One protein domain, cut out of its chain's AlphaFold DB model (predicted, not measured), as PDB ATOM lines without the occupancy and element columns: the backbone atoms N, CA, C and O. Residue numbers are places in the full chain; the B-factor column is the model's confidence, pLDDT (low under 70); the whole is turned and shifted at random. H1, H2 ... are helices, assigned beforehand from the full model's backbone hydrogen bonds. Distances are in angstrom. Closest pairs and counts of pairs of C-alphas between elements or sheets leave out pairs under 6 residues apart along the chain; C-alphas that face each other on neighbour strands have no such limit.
ATOM      1  N   TRP A   8     -35.865 -45.736  29.159       91.38
ATOM      2  CA  TRP A   8     -36.464 -44.639  28.388       91.38
ATOM      3  C   TRP A   8     -37.421 -43.784  29.220       91.38
ATOM      4  O   TRP A   8     -37.289 -42.562  29.248       91.38
ATOM      5  N   SER A   9     -38.366 -44.430  29.905       92.19
ATOM      6  CA  SER A   9     -39.386 -43.750  30.709       92.19
ATOM      7  C   SER A   9     -38.765 -42.930  31.836       92.19
ATOM      8  O   SER A   9     -39.133 -41.772  32.024       92.19
ATOM      9  N   ASP A  10     -37.778 -43.504  32.529       91.81
ATOM     10  CA  ASP A  10     -37.085 -42.847  33.637       91.81
ATOM     11  C   ASP A  10     -36.297 -41.633  33.147       91.81
ATOM     12  O   ASP A  10     -36.413 -40.548  33.710       91.81
ATOM     13  N   LEU A  11     -35.552 -41.793  32.049       91.06
ATOM     14  CA  LEU A  11     -34.778 -40.719  31.429       91.06
ATOM     15  C   LEU A  11     -35.685 -39.607  30.897       91.06
ATOM     16  O   LEU A  11     -35.346 -38.428  31.008       91.06
ATOM     17  N   CYS A  12     -36.856 -39.967  30.364       90.25
ATOM     18  CA  CYS A  12     -37.807 -38.983  29.879       90.25
ATOM     19  C   CYS A  12     -38.463 -38.180  31.011       90.25
ATOM     20  O   CYS A  12     -38.814 -37.018  30.798       90.25
ATOM     21  N   ALA A  13     -38.607 -38.769  32.199       88.44
ATOM     22  CA  ALA A  13     -39.227 -38.142  33.363       88.44
ATOM     23  C   ALA A  13     -38.292 -37.200  34.146       88.44
ATOM     24  O   ALA A  13     -38.753 -36.492  35.048       88.44
ATOM     25  N   ILE A  14     -36.993 -37.169  33.826       88.00
ATOM     26  CA  ILE A  14     -36.034 -36.285  34.496       88.00
ATOM     27  C   ILE A  14     -36.412 -34.827  34.224       88.00
ATOM     28  O   ILE A  14     -36.327 -34.332  33.100       88.00
ATOM     29  N   LYS A  15     -36.793 -34.116  35.289       81.06
ATOM     30  CA  LYS A  15     -37.037 -32.676  35.236       81.06
ATOM     31  C   LYS A  15     -35.709 -31.940  35.131       81.06
ATOM     32  O   LYS A  15     -34.889 -32.000  36.046       81.06
ATOM     33  N   CYS A  16     -35.542 -31.185  34.056       75.56
ATOM     34  CA  CYS A  16     -34.370 -30.354  33.825       75.56
ATOM     35  C   CYS A  16     -34.787 -28.889  33.706       75.56
ATOM     36  O   CYS A  16     -35.807 -28.576  33.098       75.56
ATOM     37  N   LEU A  17     -33.972 -27.991  34.267       72.88
ATOM     38  CA  LEU A  17     -34.081 -26.541  34.061       72.88
ATOM     39  C   LEU A  17     -35.493 -25.948  34.330       72.88
ATOM     40  O   LEU A  17     -36.037 -25.248  33.473       72.88
ATOM     41  N   PRO A  18     -36.097 -26.185  35.516       70.31
ATOM     42  CA  PRO A  18     -37.454 -25.726  35.815       70.31
ATOM     43  C   PRO A  18     -37.709 -24.216  35.647       70.31
ATOM     44  O   PRO A  18     -38.774 -23.877  35.133       70.31
ATOM     45  N   PRO A  19     -36.775 -23.299  35.979       77.94
ATOM     46  CA  PRO A  19     -36.961 -21.865  35.729       77.94
ATOM     47  C   PRO A  19     -36.973 -21.481  34.241       77.94
ATOM     48  O   PRO A  19     -37.438 -20.401  33.895       77.94
ATOM     49  N   SER A  20     -36.456 -22.345  33.360       66.56
ATOM     50  CA  SER A  20     -36.265 -22.072  31.928       66.56
ATOM     51  C   SER A  20     -37.435 -22.527  31.051       66.56
ATOM     52  O   SER A  20     -37.354 -22.399  29.830       66.56
ATOM     53  N   GLY A  21     -38.483 -23.112  31.641       66.50
ATOM     54  CA  GLY A  21     -39.635 -23.664  30.914       66.50
ATOM     55  C   GLY A  21     -39.436 -25.078  30.354       66.50
ATOM     56  O   GLY A  21     -40.388 -25.675  29.876       66.50
ATOM     57  N   VAL A  22     -38.245 -25.668  30.489       74.00
ATOM     58  CA  VAL A  22     -37.917 -27.023  29.985       74.00
ATOM     59  C   VAL A  22     -38.461 -28.134  30.909       74.00
ATOM     60  O   VAL A  22     -38.234 -29.314  30.683       74.00
ATOM     61  N   ALA A  23     -39.219 -27.791  31.957       66.25
ATOM     62  CA  ALA A  23     -39.822 -28.770  32.867       66.25
ATOM     63  C   ALA A  23     -41.122 -29.411  32.349       66.25
ATOM     64  O   ALA A  23     -41.564 -30.404  32.926       66.25
ATOM     65  N   THR A  24     -41.760 -28.843  31.319       67.56
ATOM     66  CA  THR A  24     -43.004 -29.371  30.729       67.56
ATOM     67  C   THR A  24     -42.746 -30.439  29.666       67.56
ATOM     68  O   THR A  24     -43.565 -31.343  29.515       67.56
ATOM     69  N   GLY A  25     -41.617 -30.357  28.957       73.06
ATOM     70  CA  GLY A  25     -41.164 -31.341  27.971       73.06
ATOM     71  C   GLY A  25     -39.975 -32.161  28.473       73.06
ATOM     72  O   GLY A  25     -39.265 -31.763  29.391       73.06
ATOM     73  N   SER A  26     -39.732 -33.322  27.865       86.69
ATOM     74  CA  SER A  26     -38.544 -34.112  28.189       86.69
ATOM     75  C   SER A  26     -37.326 -33.626  27.405       86.69
ATOM     76  O   SER A  26     -37.343 -33.635  26.175       86.69
ATOM     77  N   LEU A  27     -36.244 -33.254  28.093       91.06
ATOM     78  CA  LEU A  27     -34.993 -32.831  27.447       91.06
ATOM     79  C   LEU A  27     -34.220 -34.007  26.822       91.06
ATOM     80  O   LEU A  27     -33.508 -33.836  25.832       91.06
ATOM     81  N   PHE A  28     -34.348 -35.208  27.387       92.00
ATOM     82  CA  PHE A  28     -33.539 -36.359  26.990       92.00
ATOM     83  C   PHE A  28     -33.721 -36.776  25.510       92.00
ATOM     84  O   PHE A  28     -32.708 -36.920  24.816       92.00
ATOM     85  N   PRO A  29     -34.952 -36.885  24.964       92.56
ATOM     86  CA  PRO A  29     -35.164 -37.143  23.538       92.56
ATOM     87  C   PRO A  29     -34.499 -36.108  22.621       92.56
ATOM     88  O   PRO A  29     -33.930 -36.473  21.592       92.56
ATOM     89  N   TRP A  30     -34.511 -34.828  23.006       93.19
ATOM     90  CA  TRP A  30     -33.886 -33.757  22.226       93.19
ATOM     91  C   TRP A  30     -32.363 -33.865  22.196       93.19
ATOM     92  O   TRP A  30     -31.762 -33.619  21.148       93.19
ATOM     93  N   ILE A  31     -31.740 -34.289  23.298       94.25
ATOM     94  CA  ILE A  31     -30.298 -34.571  23.339       94.25
ATOM     95  C   ILE A  31     -29.952 -35.702  22.364       94.25
ATOM     96  O   ILE A  31     -29.059 -35.541  21.531       94.25
ATOM     97  N   LEU A  32     -30.683 -36.821  22.410       95.19
ATOM     98  CA  LEU A  32     -30.478 -37.948  21.490       95.19
ATOM     99  C   LEU A  32     -30.653 -37.536  20.026       95.19
ATOM    100  O   LEU A  32     -29.825 -37.883  19.180       95.19
ATOM    101  N   TRP A  33     -31.697 -36.763  19.729       95.75
ATOM    102  CA  TRP A  33     -31.964 -36.281  18.380       95.75
ATOM    103  C   TRP A  33     -30.845 -35.380  17.849       95.75
ATOM    104  O   TRP A  33     -30.382 -35.552  16.719       95.75
ATOM    105  N   ASN A  34     -30.359 -34.435  18.656       97.19
ATOM    106  CA  ASN A  34     -29.285 -33.540  18.230       97.19
ATOM    107  C   ASN A  34     -27.923 -34.242  18.158       97.19
ATOM    108  O   ASN A  34     -27.157 -33.935  17.248       97.19
ATOM    109  N   LEU A  35     -27.644 -35.227  19.018       97.38
ATOM    110  CA  LEU A  35     -26.470 -36.096  18.876       97.38
ATOM    111  C   LEU A  35     -26.513 -36.886  17.565       97.38
ATOM    112  O   LEU A  35     -25.509 -36.955  16.852       97.38
ATOM    113  N   TRP A  36     -27.676 -37.445  17.214       97.56
ATOM    114  CA  TRP A  36     -27.863 -38.124  15.934       97.56
ATOM    115  C   TRP A  36     -27.608 -37.165  14.765       97.56
ATOM    116  O   TRP A  36     -26.797 -37.481  13.896       97.56
ATOM    117  N   LYS A  37     -28.204 -35.964  14.764       97.50
ATOM    118  CA  LYS A  37     -27.955 -34.956  13.717       97.50
ATOM    119  C   LYS A  37     -26.481 -34.555  13.630       97.50
ATOM    120  O   LYS A  37     -25.939 -34.539  12.532       97.50
ATOM    121  N   ALA A  38     -25.824 -34.276  14.757       98.00
ATOM    122  CA  ALA A  38     -24.414 -33.889  14.793       98.00
ATOM    123  C   ALA A  38     -23.507 -34.984  14.219       98.00
ATOM    124  O   ALA A  38     -22.622 -34.701  13.416       98.00
ATOM    125  N   ARG A  39     -23.782 -36.253  14.553       97.56
ATOM    126  CA  ARG A  39     -23.071 -37.393  13.971       97.56
ATOM    127  C   ARG A  39     -23.293 -37.498  12.465       97.56
ATOM    128  O   ARG A  39     -22.329 -37.708  11.738       97.56
ATOM    129  N   ASN A  40     -24.533 -37.370  11.994       98.19
ATOM    130  CA  ASN A  40     -24.822 -37.422  10.558       98.19
ATOM    131  C   ASN A  40     -24.115 -36.282   9.822       98.19
ATOM    132  O   ASN A  40     -23.483 -36.515   8.799       98.19
ATOM    133  N   ARG A  41     -24.140 -35.073  10.383       97.75
ATOM    134  CA  ARG A  41     -23.452 -33.918   9.814       97.75
ATOM    135  C   ARG A  41     -21.943 -34.134   9.725       97.75
ATOM    136  O   ARG A  41     -21.347 -33.875   8.688       97.75
ATOM    137  N   PHE A  42     -21.335 -34.700  10.763       97.69
ATOM    138  CA  PHE A  42     -19.922 -35.062  10.721       97.69
ATOM    139  C   PHE A  42     -19.623 -36.116   9.645       97.69
ATOM    140  O   PHE A  42     -18.678 -35.960   8.881       97.69
ATOM    141  N   VAL A  43     -20.445 -37.165   9.547       98.19
ATOM    142  CA  VAL A  43     -20.248 -38.259   8.582       98.19
ATOM    143  C   VAL A  43     -20.435 -37.801   7.132       98.19
ATOM    144  O   VAL A  43     -19.663 -38.213   6.271       98.19
ATOM    145  N   PHE A  44     -21.444 -36.975   6.850       98.25
ATOM    146  CA  PHE A  44     -21.814 -36.600   5.481       98.25
ATOM    147  C   PHE A  44     -21.222 -35.266   5.014       98.25
ATOM    148  O   PHE A  44     -21.010 -35.093   3.819       98.25
ATOM    149  N   GLU A  45     -20.939 -34.334   5.927       97.94
ATOM    150  CA  GLU A  45     -20.416 -32.997   5.601       97.94
ATOM    151  C   GLU A  45     -18.987 -32.773   6.123       97.94
ATOM    152  O   GLU A  45     -18.386 -31.741   5.833       97.94
ATOM    153  N   GLY A  46     -18.431 -33.693   6.921       97.31
ATOM    154  CA  GLY A  46     -17.132 -33.498   7.580       97.31
ATOM    155  C   GLY A  46     -17.148 -32.417   8.666       97.31
ATOM    156  O   GLY A  46     -16.093 -32.025   9.163       97.31
ATOM    157  N   PHE A  47     -18.329 -31.919   9.041       96.50
ATOM    158  CA  PHE A  47     -18.483 -30.821   9.988       96.50
ATOM    159  C   PHE A  47     -18.761 -31.344  11.402       96.50
ATOM    160  O   PHE A  47     -19.794 -31.969  11.653       96.50
ATOM    161  N   ALA A  48     -17.844 -31.075  12.332       95.56
ATOM    162  CA  ALA A  48     -17.976 -31.449  13.736       95.56
ATOM    163  C   ALA A  48     -18.592 -30.307  14.556       95.56
ATOM    164  O   ALA A  48     -18.177 -29.158  14.438       95.56
ATOM    165  N   LEU A  49     -19.554 -30.650  15.410       96.44
ATOM    166  CA  LEU A  49     -20.115 -29.759  16.425       96.44
ATOM    167  C   LEU A  49     -19.511 -30.109  17.784       96.44
ATOM    168  O   LEU A  49     -19.313 -31.290  18.090       96.44
ATOM    169  N   SER A  50     -19.259 -29.097  18.606       97.25
ATOM    170  CA  SER A  50     -18.850 -29.298  19.993       97.25
ATOM    171  C   SER A  50     -20.009 -29.853  20.839       97.25
ATOM    172  O   SER A  50     -21.186 -29.604  20.539       97.25
ATOM    173  N   PRO A  51     -19.718 -30.606  21.914       95.88
ATOM    174  CA  PRO A  51     -20.739 -31.067  22.852       95.88
ATOM    175  C   PRO A  51     -21.611 -29.929  23.405       95.88
ATOM    176  O   PRO A  51     -22.821 -30.099  23.568       95.88
ATOM    177  N   GLU A  52     -21.014 -28.764  23.651       97.00
ATOM    178  CA  GLU A  52     -21.674 -27.560  24.146       97.00
ATOM    179  C   GLU A  52     -22.689 -27.011  23.133       97.00
ATOM    180  O   GLU A  52     -23.814 -26.675  23.512       97.00
ATOM    181  N   GLU A  53     -22.340 -26.970  21.843       97.19
ATOM    182  CA  GLU A  53     -23.253 -26.554  20.769       97.19
ATOM    183  C   GLU A  53     -24.436 -27.519  20.624       97.19
ATOM    184  O   GLU A  53     -25.590 -27.092  20.508       97.19
ATOM    185  N   VAL A  54     -24.176 -28.830  20.683       97.44
ATOM    186  CA  VAL A  54     -25.221 -29.866  20.622       97.44
ATOM    187  C   VAL A  54     -26.170 -29.760  21.819       97.44
ATOM    188  O   VAL A  54     -27.394 -29.803  21.645       97.44
ATOM    189  N   LEU A  55     -25.635 -29.590  23.031       94.06
ATOM    190  CA  LEU A  55     -26.438 -29.463  24.246       94.06
ATOM    191  C   LEU A  55     -27.257 -28.169  24.249       94.06
ATOM    192  O   LEU A  55     -28.453 -28.207  24.537       94.06
ATOM    193  N   THR A  56     -26.649 -27.046  23.865       93.94
ATOM    194  CA  THR A  56     -27.338 -25.751  23.768       93.94
ATOM    195  C   THR A  56     -28.504 -25.835  22.787       93.94
ATOM    196  O   THR A  56     -29.624 -25.456  23.126       93.94
ATOM    197  N   THR A  57     -28.280 -26.426  21.610       94.31
ATOM    198  CA  THR A  57     -29.333 -26.643  20.606       94.31
ATOM    199  C   THR A  57     -30.459 -27.521  21.157       94.31
ATOM    200  O   THR A  57     -31.633 -27.244  20.928       94.31
ATOM    201  N   SER A  58     -30.119 -28.556  21.929       93.25
ATOM    202  CA  SER A  58     -31.106 -29.450  22.548       93.25
ATOM    203  C   SER A  58     -31.984 -28.729  23.569       93.25
ATOM    204  O   SER A  58     -33.193 -28.931  23.572       93.25
ATOM    205  N   ILE A  59     -31.396 -27.870  24.408       90.75
ATOM    206  CA  ILE A  59     -32.127 -27.085  25.415       90.75
ATOM    207  C   ILE A  59     -33.054 -26.065  24.749       90.75
ATOM    208  O   ILE A  59     -34.194 -25.914  25.179       90.75
ATOM    209  N   VAL A  60     -32.575 -25.375  23.707       89.88
ATOM    210  CA  VAL A  60     -33.376 -24.386  22.971       89.88
ATOM    211  C   VAL A  60     -34.585 -25.052  22.319       89.88
ATOM    212  O   VAL A  60     -35.704 -24.605  22.550       89.88
ATOM    213  N   LEU A  61     -34.375 -26.152  21.588       88.88
ATOM    214  CA  LEU A  61     -35.453 -26.877  20.903       88.88
ATOM    215  C   LEU A  61     -36.431 -27.558  21.866       88.88
ATOM    216  O   LEU A  61     -37.594 -27.714  21.533       88.88
ATOM    217  N   ALA A  62     -35.988 -27.953  23.062       87.88
ATOM    218  CA  ALA A  62     -36.873 -28.544  24.067       87.88
ATOM    219  C   ALA A  62     -37.839 -27.537  24.713       87.88
ATOM    220  O   ALA A  62     -38.774 -27.952  25.400       87.88
ATOM    221  N   ARG A  63     -37.578 -26.235  24.559       80.25
ATOM    222  CA  ARG A  63     -38.411 -25.148  25.087       80.25
ATOM    223  C   ARG A  63     -39.483 -24.687  24.094       80.25
ATOM    224  O   ARG A  63     -40.479 -24.124  24.541       80.25
ATOM    225  N   GLU A  64     -39.227 -24.836  22.795       66.12
ATOM    226  CA  GLU A  64     -40.147 -24.468  21.702       66.12
ATOM    227  C   GLU A  64     -41.354 -25.411  21.634       66.12
ATOM    228  O   GLU A  64     -42.471 -24.882  21.428       66.12
TER     229      GLU A  64
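What this domain is: This is residues 8 to 64 of the 64 residues of an uncharacterized protein of Brassica oleracea (UniProt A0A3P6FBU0). One long helix, H2, makes the long axis; a second helix, H3, folds back after it and crosses over one side of it at a slant, while the short helix H1 sits at the end where H2 begins. The loop of residues 14 to 26 between H1 and H2 folds out and back at that same end. The printed part has 57 residues with three named helices, in the order H1, H2, H3, and no named strand; the class is all helix. It is only just compact, close to loose, with a radius of gyration of the C-alphas of 12.3 A, and its outline is elongated, spanning 35 by 22 by 16 A.

Where its parts are: H1 is residues 8 to 13 and begins at C-alpha 8, at (-36.464, -44.639, 28.388); it measures 8.6 A from first to last C-alpha. Residues 14 to 26 hold no named element. H2, the longest helix, is residues 27 to 45, 26.3 A from C-alpha 27 at (-34.993, -32.831, 27.447) to C-alpha 45. H3 is residues 51 to 63 and runs 18.8 A, ending at C-alpha 63, at (-38.411, -25.148, 25.087).

How they stand to each other: H1 touches H2, and of H2 residues 27 to 29 alone take part. Their closest C-alphas, those of Cys 12 and Phe 28, are 5.8 A apart. The lines of H1 and H2 stand at a steep tilt of 59 degrees, and the two run opposite ways. H2 and H3 touch, with 17 pairs of C-alphas within 8 A. The closest C-alphas of this pair, those of Trp 30 and Ser 58, are 5.1 A apart. H2 and H3 run opposite ways at a steep tilt of 49 degrees, with their centres 10.6 A apart. H1 and H3 are apart. In H1, H2 and H3 every O i to N i+4 pair of the backbone is within hydrogen-bond range.

The domain as a whole: The two C-alphas farthest apart are those of Pro 19 and Phe 44, at 36.9 A. From Trp 8 to Glu 64, the chain's last residue, the C-alphas are 21.6 A apart. The printed part has no cut. The link from H1 to H2, 13 residues, is long; the link from H2 to H3, 5 residues, is tight. The C-alphas of residues 14 to 26 lie 10 to 18 A from the mean of the C-alphas. The mean pLDDT of the printed part is 89.3, and it is under 70 at residues 20 to 21, residues 23 to 24 and residue 64.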